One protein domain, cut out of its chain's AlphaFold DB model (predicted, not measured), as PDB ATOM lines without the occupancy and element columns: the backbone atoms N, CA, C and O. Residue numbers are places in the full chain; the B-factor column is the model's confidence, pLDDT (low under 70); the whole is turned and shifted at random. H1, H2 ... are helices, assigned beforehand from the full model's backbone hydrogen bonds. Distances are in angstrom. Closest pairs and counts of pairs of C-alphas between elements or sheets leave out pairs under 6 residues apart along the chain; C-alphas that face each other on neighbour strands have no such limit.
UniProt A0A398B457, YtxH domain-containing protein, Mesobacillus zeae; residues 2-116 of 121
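What this domain is: This is residues 2 to 116 of the 121 residues of the protein "YtxH domain-containing protein" of Mesobacillus zeae (UniProt A0A398B457). The model is a long, open frame of helices, with one very long straight helix, H3, as its length and an empty middle. At one end of H3 the short helix H2 turns off at about a right angle and H1 folds back at a slant, while at the other end H4 folds back nearly parallel to H3 in line but at a distance from it, and the first and last printed C-alphas come within 14.5 A of each other. The printed part has 115 residues with four named helices, in the order H1, H2, H3, H4, and no named strand; the class is all helix. It is extended, with a radius of gyration of the C-alphas of 25.8 A, and is a rod in outline, spanning 81 by 27 by 26 A.

How they stand to each other: H3, residues 40 to 89, touches no helix. It is close to but not clearly touching H2, residues 29 to 38; their closest C-alphas, those of Leu 36 and Val 43, are 7.6 A apart. The lines of H2 and H3 are about perpendicular, at 87 degrees. H3 is also close to but not clearly touching H4, residues 94 to 115, where the closest C-alphas, those of Lys 87 and Lys 94, are 7.4 A apart. H3 and H4 run opposite ways at a shallow tilt of 11 degrees, with their centres 24.5 A apart. H1, residues 2 to 24, is apart from H2, H3 and H4, and H2 is apart from H4. Residues 44 to 82 of H3 stand free, and so do residues 102 to 116, of which 102 to 115 belong to H4. In H1, H2 and H3 every O i to N i+4 pair is within hydrogen-bond range; in H4 17 of 18 are.

Where its parts are: H3 has 50 residues and measures 71.3 A from C-alpha 40 at (47.273, -73.484, 170.954) to C-alpha 89 at (91.248, -115.781, 134.005). H2 has 10 residues and measures 14.1 A. H1 has 23 residues and measures 32.4 A, beginning with C-alpha 2 at (79.698, -75.914, 154.953). H4 has 22 residues and measures 31.6 A, ending with C-alpha 115 at (73.549, -86.608, 142.607).

The domain as a whole: The two C-alphas farthest apart are those of Lys 30 and Ser 92, at 81.1 A. The printed part has no cut, and the links from H1 to H2, H2 to H3 and H3 to H4 are tight. The mean pLDDT of the printed part is 79.4, and 30 residues are under 70, among them residues 67 to 73, 86 to 98 and 111 to 116.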
ATOM      1  N   LYS A   2      81.037 -75.326 155.217       70.12
ATOM      2  CA  LYS A   2      79.698 -75.914 154.953       70.12
ATOM      3  C   LYS A   2      78.562 -75.490 155.908       70.12
ATOM      4  O   LYS A   2      77.468 -75.202 155.440       70.12
ATOM      5  N   ALA A   3      78.815 -75.360 157.214       80.38
ATOM      6  CA  ALA A   3      77.774 -74.983 158.186       80.38
ATOM      7  C   ALA A   3      77.174 -73.586 157.930       80.38
ATOM      8  O   ALA A   3      75.970 -73.396 158.057       80.38
ATOM      9  N   LYS A   4      77.998 -72.617 157.502       85.25
ATOM     10  CA  LYS A   4      77.533 -71.259 157.171       85.25
ATOM     11  C   LYS A   4      76.606 -71.261 155.947       85.25
ATOM     12  O   LYS A   4      75.587 -70.584 155.963       85.25
ATOM     13  N   SER A   5      76.926 -72.062 154.927       85.50
ATOM     14  CA  SER A   5      76.090 -72.213 153.727       85.50
ATOM     15  C   SER A   5      74.750 -72.898 154.031       85.50
ATOM     16  O   SER A   5      73.710 -72.450 153.556       85.50
ATOM     17  N   LEU A   6      74.747 -73.919 154.898       90.06
ATOM     18  CA  LEU A   6      73.514 -74.578 155.347       90.06
ATOM     19  C   LEU A   6      72.594 -73.625 156.115       90.06
ATOM     20  O   LEU A   6      71.402 -73.570 155.829       90.06
ATOM     21  N   VAL A   7      73.139 -72.839 157.046       93.56
ATOM     22  CA  VAL A   7      72.356 -71.849 157.802       93.56
ATOM     23  C   VAL A   7      71.748 -70.800 156.868       93.56
ATOM     24  O   VAL A   7      70.569 -70.488 156.995       93.56
ATOM     25  N   LEU A   8      72.508 -70.309 155.884       92.56
ATOM     26  CA  LEU A   8      71.982 -69.385 154.873       92.56
ATOM     27  C   LEU A   8      70.877 -70.020 154.017       92.56
ATOM     28  O   LEU A   8      69.894 -69.354 153.711       92.56
ATOM     29  N   GLY A   9      71.007 -71.303 153.666       91.56
ATOM     30  CA  GLY A   9      69.964 -72.052 152.964       91.56
ATOM     31  C   GLY A   9      68.678 -72.189 153.780       91.56
ATOM     32  O   GLY A   9      67.598 -71.950 153.248       91.56
ATOM     33  N   ILE A  10      68.792 -72.497 155.076       94.81
ATOM     34  CA  ILE A  10      67.647 -72.572 155.996       94.81
ATOM     35  C   ILE A  10      66.981 -71.204 156.141       94.81
ATOM     36  O   ILE A  10      65.759 -71.128 156.096       94.81
ATOM     37  N   ILE A  11      67.758 -70.126 156.285       96.12
ATOM     38  CA  ILE A  11      67.204 -68.771 156.397       96.12
ATOM     39  C   ILE A  11      66.458 -68.412 155.116       96.12
ATOM     40  O   ILE A  11      65.280 -68.085 155.188       96.12
ATOM     41  N   ALA A  12      67.110 -68.530 153.957       95.06
ATOM     42  CA  ALA A  12      66.515 -68.178 152.673       95.06
ATOM     43  C   ALA A  12      65.250 -69.006 152.384       95.06
ATOM     44  O   ALA A  12      64.202 -68.445 152.056       95.06
ATOM     45  N   GLY A  13      65.323 -70.328 152.572       91.19
ATOM     46  CA  GLY A  13      64.188 -71.233 152.396       91.19
ATOM     47  C   GLY A  13      63.068 -70.976 153.402       91.19
ATOM     48  O   GLY A  13      61.904 -70.918 153.020       91.19
ATOM     49  N   GLY A  14      63.412 -70.738 154.669       95.25
ATOM     50  CA  GLY A  14      62.461 -70.411 155.728       95.25
ATOM     51  C   GLY A  14      61.719 -69.106 155.458       95.25
ATOM     52  O   GLY A  14      60.499 -69.062 155.587       95.25
ATOM     53  N   THR A  15      62.419 -68.060 155.006       96.50
ATOM     54  CA  THR A  15      61.776 -66.800 154.608       96.50
ATOM     55  C   THR A  15      60.872 -66.969 153.393       96.50
ATOM     56  O   THR A  15      59.745 -66.482 153.413       96.50
ATOM     57  N   ALA A  16      61.316 -67.693 152.362       95.94
ATOM     58  CA  ALA A  16      60.500 -67.938 151.176       95.94
ATOM     59  C   ALA A  16      59.234 -68.742 151.521       95.94
ATOM     60  O   ALA A  16      58.138 -68.374 151.103       95.94
ATOM     61  N   ALA A  17      59.364 -69.783 152.346       92.25
ATOM     62  CA  ALA A  17      58.241 -70.587 152.815       92.25
ATOM     63  C   ALA A  17      57.277 -69.778 153.695       92.25
ATOM     64  O   ALA A  17      56.065 -69.874 153.522       92.25
ATOM     65  N   ALA A  18      57.782 -68.940 154.604       92.81
ATOM     66  CA  ALA A  18      56.946 -68.063 155.423       92.81
ATOM     67  C   ALA A  18      56.135 -67.077 154.563       92.81
ATOM     68  O   ALA A  18      54.942 -66.896 154.782       92.81
ATOM     69  N   VAL A  19      56.751 -66.474 153.544       94.00
ATOM     70  CA  VAL A  19      56.045 -65.570 152.623       94.00
ATOM     71  C   VAL A  19      55.008 -66.326 151.793       94.00
ATOM     72  O   VAL A  19      53.866 -65.882 151.699       94.00
ATOM     73  N   ALA A  20      55.372 -67.480 151.233       92.69
ATOM     74  CA  ALA A  20      54.457 -68.300 150.442       92.69
ATOM     75  C   ALA A  20      53.256 -68.783 151.270       92.69
ATOM     76  O   ALA A  20      52.116 -68.677 150.826       92.69
ATOM     77  N   THR A  21      53.498 -69.258 152.495       88.50
ATOM     78  CA  THR A  21      52.433 -69.686 153.415       88.50
ATOM     79  C   THR A  21      51.514 -68.535 153.800       88.50
ATOM     80  O   THR A  21      50.303 -68.724 153.803       88.50
ATOM     81  N   LEU A  22      52.047 -67.337 154.061       88.69
ATOM     82  CA  LEU A  22      51.228 -66.155 154.344       88.69
ATOM     83  C   LEU A  22      50.407 -65.702 153.128       88.69
ATOM     84  O   LEU A  22      49.249 -65.331 153.300       88.69
ATOM     85  N   LEU A  23      50.971 -65.752 151.917       89.50
ATOM     86  CA  LEU A  23      50.265 -65.401 150.678       89.50
ATOM     87  C   LEU A  23      49.170 -66.407 150.317       89.50
ATOM     88  O   LEU A  23      48.133 -66.015 149.792       89.50
ATOM     89  N   THR A  24      49.399 -67.693 150.587       86.81
ATOM     90  CA  THR A  24      48.457 -68.766 150.248       86.81
ATOM     91  C   THR A  24      47.500 -69.119 151.388       86.81
ATOM     92  O   THR A  24      46.654 -69.999 151.215       86.81
ATOM     93  N   ALA A  25      47.632 -68.483 152.558       86.12
ATOM     94  CA  ALA A  25      46.784 -68.755 153.709       86.12
ATOM     95  C   ALA A  25      45.317 -68.405 153.378       86.12
ATOM     96  O   ALA A  25      45.018 -67.249 153.080       86.12
ATOM     97  N   PRO A  26      44.376 -69.361 153.473       79.06
ATOM     98  CA  PRO A  26      42.983 -69.142 153.076       79.06
ATOM     99  C   PRO A  26      42.172 -68.309 154.085       79.06
ATOM    100  O   PRO A  26      41.051 -67.911 153.785       79.06
ATOM    101  N   ALA A  27      42.706 -68.064 155.289       82.50
ATOM    102  CA  ALA A  27      42.011 -67.399 156.391       82.50
ATOM    103  C   ALA A  27      42.593 -66.012 156.692       82.50
ATOM    104  O   ALA A  27      43.804 -65.790 156.624       82.50
ATOM    105  N   SER A  28      41.728 -65.077 157.095       86.44
ATOM    106  CA  SER A  28      42.156 -63.726 157.477       86.44
ATOM    107  C   SER A  28      43.051 -63.749 158.722       86.44
ATOM    108  O   SER A  28      42.872 -64.572 159.621       86.44
ATOM    109  N   GLY A  29      43.980 -62.796 158.851       85.00
ATOM    110  CA  GLY A  29      44.894 -62.746 160.003       85.00
ATOM    111  C   GLY A  29      44.190 -62.693 161.370       85.00
ATOM    112  O   GLY A  29      44.706 -63.229 162.351       85.00
ATOM    113  N   LYS A  30      42.991 -62.095 161.440       88.69
ATOM    114  CA  LYS A  30      42.152 -62.072 162.652       88.69
ATOM    115  C   LYS A  30      41.652 -63.473 163.010       88.69
ATOM    116  O   LYS A  30      41.747 -63.880 164.165       88.69
ATOM    117  N   GLU A  31      41.166 -64.205 162.017       88.19
ATOM    118  CA  GLU A  31      40.677 -65.572 162.173       88.19
ATOM    119  C   GLU A  31      41.818 -66.533 162.523       88.19
ATOM    120  O   GLU A  31      41.685 -67.325 163.450       88.19
ATOM    121  N   THR A  32      42.972 -66.409 161.864       86.75
ATOM    122  CA  THR A  32      44.170 -67.206 162.166       86.75
ATOM    123  C   THR A  32      44.631 -67.002 163.605       86.75
ATOM    124  O   THR A  32      44.920 -67.976 164.296       86.75
ATOM    125  N   ARG A  33      44.646 -65.758 164.104       88.12
ATOM    126  CA  ARG A  33      44.974 -65.478 165.513       88.12
ATOM    127  C   ARG A  33      43.947 -66.077 166.470       88.12
ATOM    128  O   ARG A  33      44.347 -66.692 167.450       88.12
ATOM    129  N   GLN A  34      42.649 -65.951 166.182       90.25
ATOM    130  CA  GLN A  34      41.602 -66.568 167.005       90.25
ATOM    131  C   GLN A  34      41.721 -68.095 167.036       90.25
ATOM    132  O   GLN A  34      41.698 -68.681 168.116       90.25
ATOM    133  N   LYS A  35      41.904 -68.736 165.877       86.88
ATOM    134  CA  LYS A  35      42.101 -70.186 165.772       86.88
ATOM    135  C   LYS A  35      43.356 -70.635 166.507       86.88
ATOM    136  O   LYS A  35      43.299 -71.624 167.227       86.88
ATOM    137  N   LEU A  36      44.458 -69.899 166.381       86.44
ATOM    138  CA  LEU A  36      45.705 -70.218 167.071       86.44
ATOM    139  C   LEU A  36      45.570 -70.077 168.590       86.44
ATOM    140  O   LEU A  36      46.053 -70.931 169.320       86.44
ATOM    141  N   SER A  37      44.899 -69.032 169.078       89.06
ATOM    142  CA  SER A  37      44.643 -68.866 170.512       89.06
ATOM    143  C   SER A  37      43.701 -69.936 171.065       89.06
ATOM    144  O   SER A  37      43.914 -70.393 172.181       89.06
ATOM    145  N   ALA A  38      42.695 -70.350 170.290       91.44
ATOM    146  CA  ALA A  38      41.739 -71.377 170.696       91.44
ATOM    147  C   ALA A  38      42.313 -72.803 170.642       91.44
ATOM    148  O   ALA A  38      41.897 -73.650 171.422       91.44
ATOM    149  N   ASN A  39      43.268 -73.068 169.744       92.00
ATOM    150  CA  ASN A  39      43.823 -74.406 169.499       92.00
ATOM    151  C   ASN A  39      45.319 -74.491 169.829       92.00
ATOM    152  O   ASN A  39      46.024 -75.341 169.294       92.00
ATOM    153  N   LYS A  40      45.835 -73.593 170.676       91.38
ATOM    154  CA  LYS A  40      47.273 -73.484 170.954       91.38
ATOM    155  C   LYS A  40      47.874 -74.807 171.430       91.38
ATOM    156  O   LYS A  40      48.946 -75.183 170.963       91.38
ATOM    157  N   ASP A  41      47.186 -75.497 172.333       92.06
ATOM    158  CA  ASP A  41      47.671 -76.748 172.919       92.06
ATOM    159  C   ASP A  41      47.688 -77.884 171.889       92.06
ATOM    160  O   ASP A  41      48.664 -78.624 171.806       92.06
ATOM    161  N   GLU A  42      46.664 -77.958 171.035       93.00
ATOM    162  CA  GLU A  42      46.598 -78.907 169.919       93.00
ATOM    163  C   GLU A  42      47.713 -78.641 168.897       93.00
ATOM    164  O   GLU A  42      48.424 -79.558 168.493       93.00
ATOM    165  N   VAL A  43      47.943 -77.373 168.538       90.94
ATOM    166  CA  VAL A  43      49.039 -76.976 167.643       90.94
ATOM    167  C   VAL A  43      50.398 -77.341 168.245       90.94
ATOM    168  O   VAL A  43      51.272 -77.830 167.532       90.94
ATOM    169  N   MET A  44      50.594 -77.141 169.551       92.69
ATOM    170  CA  MET A  44      51.843 -77.521 170.216       92.69
ATOM    171  C   MET A  44      52.042 -79.031 170.268       92.69
ATOM    172  O   MET A  44      53.164 -79.498 170.072       92.69
ATOM    173  N   LYS A  45      50.968 -79.793 170.477       94.38
ATOM    174  CA  LYS A  45      51.012 -81.253 170.421       94.38
ATOM    175  C   LYS A  45      51.402 -81.740 169.025       94.38
ATOM    176  O   LYS A  45      52.371 -82.475 168.896       94.38
ATOM    177  N   GLN A  46      50.742 -81.240 167.983       92.62
ATOM    178  CA  GLN A  46      51.055 -81.588 166.593       92.62
ATOM    179  C   GLN A  46      52.497 -81.224 166.214       92.62
ATOM    180  O   GLN A  46      53.178 -81.987 165.534       92.62
ATOM    181  N   LEU A  47      52.999 -80.078 166.683       92.88
ATOM    182  CA  LEU A  47      54.402 -79.702 166.495       92.88
ATOM    183  C   LEU A  47      55.365 -80.651 167.219       92.88
ATOM    184  O   LEU A  47      56.438 -80.936 166.685       92.88
ATOM    185  N   SER A  48      55.000 -81.142 168.407       93.94
ATOM    186  CA  SER A  48      55.778 -82.164 169.113       93.94
ATOM    187  C   SER A  48      55.814 -83.469 168.320       93.94
ATOM    188  O   SER A  48      56.896 -83.996 168.084       93.94
ATOM    189  N   ASP A  49      54.667 -83.929 167.821       94.56
ATOM    190  CA  ASP A  49      54.565 -85.174 167.052       94.56
ATOM    191  C   ASP A  49      55.387 -85.107 165.751       94.56
ATOM    192  O   ASP A  49      56.110 -86.042 165.395       94.56
ATOM    193  N   VAL A  50      55.347 -83.964 165.054       94.50
ATOM    194  CA  VAL A  50      56.183 -83.715 163.867       94.50
ATOM    195  C   VAL A  50      57.662 -83.719 164.236       94.50
ATOM    196  O   VAL A  50      58.473 -84.304 163.518       94.50
ATOM    197  N   LYS A  51      58.041 -83.081 165.349       93.62
ATOM    198  CA  LYS A  51      59.430 -83.077 165.817       93.62
ATOM    199  C   LYS A  51      59.918 -84.500 166.091       93.62
ATOM    200  O   LYS A  51      61.016 -84.837 165.653       93.62
ATOM    201  N   ASP A  52      59.124 -85.311 166.776       95.06
ATOM    202  CA  ASP A  52      59.487 -86.688 167.110       95.06
ATOM    203  C   ASP A  52      59.607 -87.549 165.843       95.06
ATOM    204  O   ASP A  52      60.619 -88.224 165.655       95.06
ATOM    205  N   SER A  53      58.676 -87.397 164.896       93.44
ATOM    206  CA  SER A  53      58.736 -88.053 163.578       93.44
ATOM    207  C   SER A  53      59.993 -87.663 162.787       93.44
ATOM    208  O   SER A  53      60.634 -88.497 162.147       93.44
ATOM    209  N   LEU A  54      60.393 -86.388 162.835       92.31
ATOM    210  CA  LEU A  54      61.618 -85.912 162.185       92.31
ATOM    211  C   LEU A  54      62.881 -86.465 162.855       92.31
ATOM    212  O   LEU A  54      63.866 -86.739 162.164       92.31
ATOM    213  N   LEU A  55      62.880 -86.617 164.183       92.69
ATOM    214  CA  LEU A  55      63.989 -87.232 164.913       92.69
ATOM    215  C   LEU A  55      64.136 -88.710 164.551       92.69
ATOM    216  O   LEU A  55      65.254 -89.154 164.284       92.69
ATOM    217  N   GLU A  56      63.026 -89.441 164.476       91.88
ATOM    218  CA  GLU A  56      63.011 -90.835 164.038       91.88
ATOM    219  C   GLU A  56      63.501 -90.966 162.591       91.88
ATOM    220  O   GLU A  56      64.429 -91.724 162.314       91.88
ATOM    221  N   MET A  57      62.982 -90.144 161.675       89.88
ATOM    222  CA  MET A  57      63.421 -90.130 160.278       89.88
ATOM    223  C   MET A  57      64.918 -89.824 160.150       89.88
ATOM    224  O   MET A  57      65.624 -90.474 159.379       89.88
ATOM    225  N   LYS A  58      65.438 -88.863 160.923       88.06
ATOM    226  CA  LYS A  58      66.874 -88.559 160.958       88.06
ATOM    227  C   LYS A  58      67.686 -89.771 161.414       88.06
ATOM    228  O   LYS A  58      68.747 -90.030 160.844       88.06
ATOM    229  N   GLN A  59      67.209 -90.491 162.427       86.06
ATOM    230  CA  GLN A  59      67.875 -91.690 162.920       86.06
ATOM    231  C   GLN A  59      67.885 -92.782 161.847       86.06
ATOM    232  O   GLN A  59      68.946 -93.326 161.556       86.06
ATOM    233  N   SER A  60      66.749 -93.025 161.190       80.50
ATOM    234  CA  SER A  60      66.624 -93.985 160.088       80.50
ATOM    235  C   SER A  60      67.534 -93.640 158.910       80.50
ATOM    236  O   SER A  60      68.230 -94.515 158.404       80.50
ATOM    237  N   ILE A  61      67.620 -92.365 158.516       75.62
ATOM    238  CA  ILE A  61      68.539 -91.909 157.458       75.62
ATOM    239  C   ILE A  61      70.000 -92.070 157.892       75.62
ATOM    240  O   ILE A  61      70.839 -92.462 157.086       75.62
ATOM    241  N   SER A  62      70.328 -91.792 159.156       77.81
ATOM    242  CA  SER A  62      71.685 -91.988 159.675       77.81
ATOM    243  C   SER A  62      72.082 -93.465 159.679       77.81
ATOM    244  O   SER A  62      73.215 -93.787 159.323       77.81
ATOM    245  N   THR A  63      71.173 -94.358 160.076       75.94
ATOM    246  CA  THR A  63      71.395 -95.809 160.054       75.94
ATOM    247  C   THR A  63      71.517 -96.307 158.620       75.94
ATOM    248  O   THR A  63      72.523 -96.925 158.295       75.94
ATOM    249  N   LEU A  64      70.587 -95.932 157.734       74.75
ATOM    250  CA  LEU A  64      70.623 -96.287 156.314       74.75
ATOM    251  C   LEU A  64      71.882 -95.761 155.622       74.75
ATOM    252  O   LEU A  64      72.491 -96.469 154.834       74.75
ATOM    253  N   SER A  65      72.315 -94.538 155.918       70.69
ATOM    254  CA  SER A  65      73.554 -93.996 155.358       70.69
ATOM    255  C   SER A  65      74.781 -94.765 155.850       70.69
ATOM    256  O   SER A  65      75.740 -94.911 155.098       70.69
ATOM    257  N   LYS A  66      74.769 -95.260 157.090       71.56
ATOM    258  CA  LYS A  66      75.890 -95.997 157.683       71.56
ATOM    259  C   LYS A  66      75.938 -97.453 157.212       71.56
ATOM    260  O   LYS A  66      77.002 -97.929 156.819       71.56
ATOM    261  N   GLU A  67      74.797 -98.136 157.214       67.69
ATOM    262  CA  GLU A  67      74.652 -99.501 156.706       67.69
ATOM    263  C   GLU A  67      74.780 -99.529 155.189       67.69
ATOM    264  O   GLU A  67      75.588-100.286 154.676       67.69
ATOM    265  N   GLY A  68      74.108 -98.630 154.473       68.06
ATOM    266  CA  GLY A  68      74.215 -98.496 153.023       68.06
ATOM    267  C   GLY A  68      75.634 -98.182 152.561       68.06
ATOM    268  O   GLY A  68      76.083 -98.763 151.582       68.06
ATOM    269  N   LYS A  69      76.391 -97.346 153.289       64.69
ATOM    270  CA  LYS A  69      77.811 -97.122 152.980       64.69
ATOM    271  C   LYS A  69      78.648 -98.383 153.195       64.69
ATOM    272  O   LYS A  69      79.465 -98.704 152.345       64.69
ATOM    273  N   THR A  70      78.415 -99.113 154.284       69.69
ATOM    274  CA  THR A  70      79.118-100.377 154.561       69.69
ATOM    275  C   THR A  70      78.782-101.444 153.516       69.69
ATOM    276  O   THR A  70      79.678-102.057 152.952       69.69
ATOM    277  N   SER A  71      77.500-101.634 153.200       67.25
ATOM    278  CA  SER A  71      77.034-102.582 152.187       67.25
ATOM    279  C   SER A  71      77.510-102.211 150.785       67.25
ATOM    280  O   SER A  71      77.876-103.102 150.025       67.25
ATOM    281  N   LEU A  72      77.555-100.918 150.450       68.50
ATOM    282  CA  LEU A  72      78.088-100.444 149.177       68.50
ATOM    283  C   LEU A  72      79.604-100.644 149.096       68.50
ATOM    284  O   LEU A  72      80.091-101.091 148.066       68.50
ATOM    285  N   GLU A  73      80.357-100.362 150.163       68.19
ATOM    286  CA  GLU A  73      81.803-100.617 150.201       68.19
ATOM    287  C   GLU A  73      82.119-102.113 150.058       68.19
ATOM    288  O   GLU A  73      82.989-102.466 149.260       68.19
ATOM    289  N   THR A  74      81.382-102.992 150.745       76.44
ATOM    290  CA  THR A  74      81.522-104.452 150.601       76.44
ATOM    291  C   THR A  74      81.158-104.913 149.192       76.44
ATOM    292  O   THR A  74      81.926-105.637 148.569       76.44
ATOM    293  N   PHE A  75      80.042-104.440 148.636       77.25
ATOM    294  CA  PHE A  75      79.649-104.772 147.266       77.25
ATOM    295  C   PHE A  75      80.688-104.300 146.238       77.25
ATOM    296  O   PHE A  75      81.079-105.059 145.359       77.25
ATOM    297  N   LEU A  76      81.192-103.068 146.364       73.19
ATOM    298  CA  LEU A  76      82.250-102.541 145.497       73.19
ATOM    299  C   LEU A  76      83.549-103.342 145.632       73.19
ATOM    300  O   LEU A  76      84.271-103.507 144.648       73.19
ATOM    301  N   HIS A  77      83.860-103.825 146.832       78.88
ATOM    302  CA  HIS A  77      84.998-104.704 147.066       78.88
ATOM    303  C   HIS A  77      84.814-106.055 146.360       78.88
ATOM    304  O   HIS A  77      85.701-106.470 145.617       78.88
ATOM    305  N   ASP A  78      83.649-106.686 146.497       79.94
ATOM    306  CA  ASP A  78      83.344-107.983 145.882       79.94
ATOM    307  C   ASP A  78      83.275-107.897 144.349       79.94
ATOM    308  O   ASP A  78      83.765-108.783 143.642       79.94
ATOM    309  N   VAL A  79      82.752-106.788 143.816       81.69
ATOM    310  CA  VAL A  79      82.775-106.486 142.379       81.69
ATOM    311  C   VAL A  79      84.208-106.300 141.892       81.69
ATOM    312  O   VAL A  79      84.584-106.894 140.884       81.69
ATOM    313  N   LYS A  80      85.046-105.530 142.603       73.38
ATOM    314  CA  LYS A  80      86.468-105.383 142.245       73.38
ATOM    315  C   LYS A  80      87.184-106.725 142.234       73.38
ATOM    316  O   LYS A  80      87.974-106.966 141.325       73.38
ATOM    317  N   LEU A  81      86.911-107.577 143.217       80.00
ATOM    318  CA  LEU A  81      87.530-108.890 143.348       80.00
ATOM    319  C   LEU A  81      87.089-109.815 142.206       80.00
ATOM    320  O   LEU A  81      87.945-110.384 141.534       80.00
ATOM    321  N   SER A  82      85.792-109.837 141.882       76.25
ATOM    322  CA  SER A  82      85.256-110.560 140.718       76.25
ATOM    323  C   SER A  82      85.850-110.061 139.399       76.25
ATOM    324  O   SER A  82      86.235-110.866 138.559       76.25
ATOM    325  N   VAL A  83      85.990-108.743 139.212       75.69
ATOM    326  CA  VAL A  83      86.628-108.159 138.017       75.69
ATOM    327  C   VAL A  83      88.114-108.518 137.954       75.69
ATOM    328  O   VAL A  83      88.633-108.790 136.871       75.69
ATOM    329  N   TYR A  84      88.809-108.549 139.092       69.06
ATOM    330  CA  TYR A  84      90.212-108.955 139.166       69.06
ATOM    331  C   TYR A  84      90.406-110.432 138.826       69.06
ATOM    332  O   TYR A  84      91.257-110.747 137.998       69.06
ATOM    333  N   GLU A  85      89.620-111.326 139.424       73.19
ATOM    334  CA  GLU A  85      89.653-112.763 139.133       73.19
ATOM    335  C   GLU A  85      89.276-113.042 137.683       73.19
ATOM    336  O   GLU A  85      89.928-113.826 136.994       73.19
ATOM    337  N   TRP A  86      88.263-112.350 137.178       68.88
ATOM    338  CA  TRP A  86      87.846-112.462 135.796       68.88
ATOM    339  C   TRP A  86      88.926-111.975 134.817       68.88
ATOM    340  O   TRP A  86      89.211-112.650 133.825       68.88
ATOM    341  N   LYS A  87      89.611-110.868 135.129       62.97
ATOM    342  CA  LYS A  87      90.772-110.365 134.375       62.97
ATOM    343  C   LYS A  87      91.959-111.326 134.415       62.97
ATOM    344  O   LYS A  87      92.642-111.465 133.404       62.97
ATOM    345  N   LEU A  88      92.203-111.976 135.555       64.69
ATOM    346  CA  LEU A  88      93.259-112.980 135.710       64.69
ATOM    347  C   LEU A  88      92.972-114.230 134.863       64.69
ATOM    348  O   LEU A  88      93.880-114.795 134.266       64.69
ATOM    349  N   ASN A  89      91.701-114.629 134.787       64.88
ATOM    350  CA  ASN A  89      91.248-115.781 134.005       64.88
ATOM    351  C   ASN A  89      91.054-115.474 132.501       64.88
ATOM    352  O   ASN A  89      90.973-116.401 131.700       64.88
ATOM    353  N   THR A  90      91.015-114.195 132.099       55.00
ATOM    354  CA  THR A  90      90.716-113.731 130.724       55.00
ATOM    355  C   THR A  90      91.904-112.984 130.094       55.00
ATOM    356  O   THR A  90      91.752-111.944 129.451       55.00
ATOM    357  N   ASP A  91      93.123-113.509 130.241       52.50
ATOM    358  CA  ASP A  91      94.346-112.902 129.679       52.50
ATOM    359  C   ASP A  91      94.349-112.803 128.129       52.50
ATOM    360  O   ASP A  91      95.204-112.138 127.547       52.50
ATOM    361  N   SER A  92      93.354-113.389 127.448       52.78
ATOM    362  CA  SER A  92      93.200-113.356 125.986       52.78
ATOM    363  C   SER A  92      92.381-112.172 125.424       52.78
ATOM    364  O   SER A  92      92.600-111.830 124.266       52.78
ATOM    365  N   ASN A  93      91.471-111.523 126.178       56.12
ATOM    366  CA  ASN A  93      90.502-110.527 125.637       56.12
ATOM    367  C   ASN A  93      90.586-109.108 126.260       56.12
ATOM    368  O   ASN A  93      89.660-108.306 126.152       56.12
ATOM    369  N   LYS A  94      91.719-108.753 126.883       58.59
ATOM    370  CA  LYS A  94      91.978-107.502 127.645       58.59
ATOM    371  C   LYS A  94      91.447-106.174 127.068       58.59
ATOM    372  O   LYS A  94      91.127-105.282 127.852       58.59
ATOM    373  N   ALA A  95      91.391-106.007 125.748       61.03
ATOM    374  CA  ALA A  95      91.081-104.720 125.115       61.03
ATOM    375  C   ALA A  95      89.605-104.302 125.249       61.03
ATOM    376  O   ALA A  95      89.321-103.132 125.495       61.03
ATOM    377  N   GLU A  96      88.674-105.248 125.137       60.62
ATOM    378  CA  GLU A  96      87.227-104.982 125.223       60.62
ATOM    379  C   GLU A  96      86.813-104.578 126.649       60.62
ATOM    380  O   GLU A  96      85.877-103.833 126.882       60.62
ATOM    381  N   LEU A  97      87.628-104.952 127.623       61.41
ATOM    382  CA  LEU A  97      87.294-104.905 129.044       61.41
ATOM    383  C   LEU A  97      87.823-103.683 129.734       61.41
ATOM    384  O   LEU A  97      87.215-103.159 130.660       61.41
ATOM    385  N   GLN A  98      88.943-103.182 129.227       59.31
ATOM    386  CA  GLN A  98      89.339-101.819 129.518       59.31
ATOM    387  C   GLN A  98      88.318-100.814 128.989       59.31
ATOM    388  O   GLN A  98      88.211 -99.739 129.569       59.31
ATOM    389  N   LYS A  99      87.578-101.138 127.922       72.31
ATOM    390  CA  LYS A  99      86.507-100.280 127.418       72.31
ATOM    391  C   LYS A  99      85.295-100.317 128.355       72.31
ATOM    392  O   LYS A  99      84.872 -99.256 128.802       72.31
ATOM    393  N   ASP A 100      84.831-101.504 128.731       65.25
ATOM    394  CA  ASP A 100      83.650-101.658 129.590       65.25
ATOM    395  C   ASP A 100      83.867-101.087 131.003       65.25
ATOM    396  O   ASP A 100      83.007-100.391 131.536       65.25
ATOM    397  N   ILE A 101      85.053-101.283 131.598       70.38
ATOM    398  CA  ILE A 101      85.397-100.665 132.894       70.38
ATOM    399  C   ILE A 101      85.362 -99.136 132.802       70.38
ATOM    400  O   ILE A 101      84.911 -98.472 133.733       70.38
ATOM    401  N   LYS A 102      85.811 -98.576 131.678       70.19
ATOM    402  CA  LYS A 102      85.844 -97.128 131.469       70.19
ATOM    403  C   LYS A 102      84.440 -96.547 131.285       70.19
ATOM    404  O   LYS A 102      84.178 -95.455 131.769       70.19
ATOM    405  N   GLU A 103      83.532 -97.282 130.644       75.31
ATOM    406  CA  GLU A 103      82.108 -96.922 130.571       75.31
ATOM    407  C   GLU A 103      81.427 -96.974 131.945       75.31
ATOM    408  O   GLU A 103      80.638 -96.087 132.275       75.31
ATOM    409  N   ILE A 104      81.768 -97.959 132.779       71.44
ATOM    410  CA  ILE A 104      81.255 -98.045 134.152       71.44
ATOM    411  C   ILE A 104      81.775 -96.876 135.000       71.44
ATOM    412  O   ILE A 104      80.986 -96.244 135.698       71.44
ATOM    413  N   GLU A 105      83.069 -96.546 134.923       68.19
ATOM    414  CA  GLU A 105      83.632 -95.370 135.605       68.19
ATOM    415  C   GLU A 105      82.941 -94.076 135.166       68.19
ATOM    416  O   GLU A 105      82.584 -93.263 136.017       68.19
ATOM    417  N   GLN A 106      82.695 -93.918 133.862       72.81
ATOM    418  CA  GLN A 106      81.987 -92.765 133.308       72.81
ATOM    419  C   GLN A 106      80.562 -92.668 133.865       72.81
ATOM    420  O   GLN A 106      80.149 -91.614 134.335       72.81
ATOM    421  N   THR A 107      79.847 -93.793 133.903       70.81
ATOM    422  CA  THR A 107      78.477 -93.856 134.428       70.81
ATOM    423  C   THR A 107      78.431 -93.522 135.919       70.81
ATOM    424  O   THR A 107      77.528 -92.826 136.371       70.81
ATOM    425  N   ILE A 108      79.418 -93.973 136.700       70.50
ATOM    426  CA  ILE A 108      79.531 -93.622 138.123       70.50
ATOM    427  C   ILE A 108      79.808 -92.123 138.287       70.50
ATOM    428  O   ILE A 108      79.193 -91.489 139.139       70.50
ATOM    429  N   GLN A 109      80.679 -91.540 137.460       68.25
ATOM    430  CA  GLN A 109      80.974 -90.104 137.478       68.25
ATOM    431  C   GLN A 109      79.767 -89.240 137.098       68.25
ATOM    432  O   GLN A 109      79.546 -88.182 137.694       68.25
ATOM    433  N   ASP A 110      78.981 -89.697 136.129       70.56
ATOM    434  CA  ASP A 110      77.759 -89.028 135.696       70.56
ATOM    435  C   ASP A 110      76.689 -89.114 136.791       70.56
ATOM    436  O   ASP A 110      76.079 -88.102 137.131       70.56
ATOM    437  N   LEU A 111      76.548 -90.273 137.444       67.69
ATOM    438  CA  LEU A 111      75.672 -90.445 138.607       67.69
ATOM    439  C   LEU A 111      76.115 -89.582 139.796       67.69
ATOM    440  O   LEU A 111      75.278 -88.979 140.462       67.69
ATOM    441  N   GLU A 112      77.416 -89.476 140.069       64.75
ATOM    442  CA  GLU A 112      77.948 -88.577 141.100       64.75
ATOM    443  C   GLU A 112      77.697 -87.102 140.763       64.75
ATOM    444  O   GLU A 112      77.448 -86.301 141.665       64.75
ATOM    445  N   SER A 113      77.722 -86.746 139.478       63.47
ATOM    446  CA  SER A 113      77.457 -85.389 138.996       63.47
ATOM    447  C   SER A 113      75.968 -85.038 139.013       63.47
ATOM    448  O   SER A 113      75.621 -83.910 139.356       63.47
ATOM    449  N   GLU A 114      75.083 -85.992 138.711       60.22
ATOM    450  CA  GLU A 114      73.627 -85.834 138.832       60.22
ATOM    451  C   GLU A 114      73.157 -85.827 140.293       60.22
ATOM    452  O   GLU A 114      72.209 -85.123 140.641       60.22
ATOM    453  N   LEU A 115      73.828 -86.581 141.169       51.66
ATOM    454  CA  LEU A 115      73.549 -86.608 142.607       51.66
ATOM    455  C   LEU A 115      74.231 -85.455 143.368       51.66
ATOM    456  O   LEU A 115      73.895 -85.200 144.531       51.66
ATOM    457  N   ALA A 116      75.164 -84.730 142.741       49.25
ATOM    458  CA  ALA A 116      75.744 -83.515 143.298       49.25
ATOM    459  C   ALA A 116      74.744 -82.342 143.192       49.25
ATOM    460  O   ALA A 116      74.206 -82.065 142.122       49.25
TER     461      ALA A 116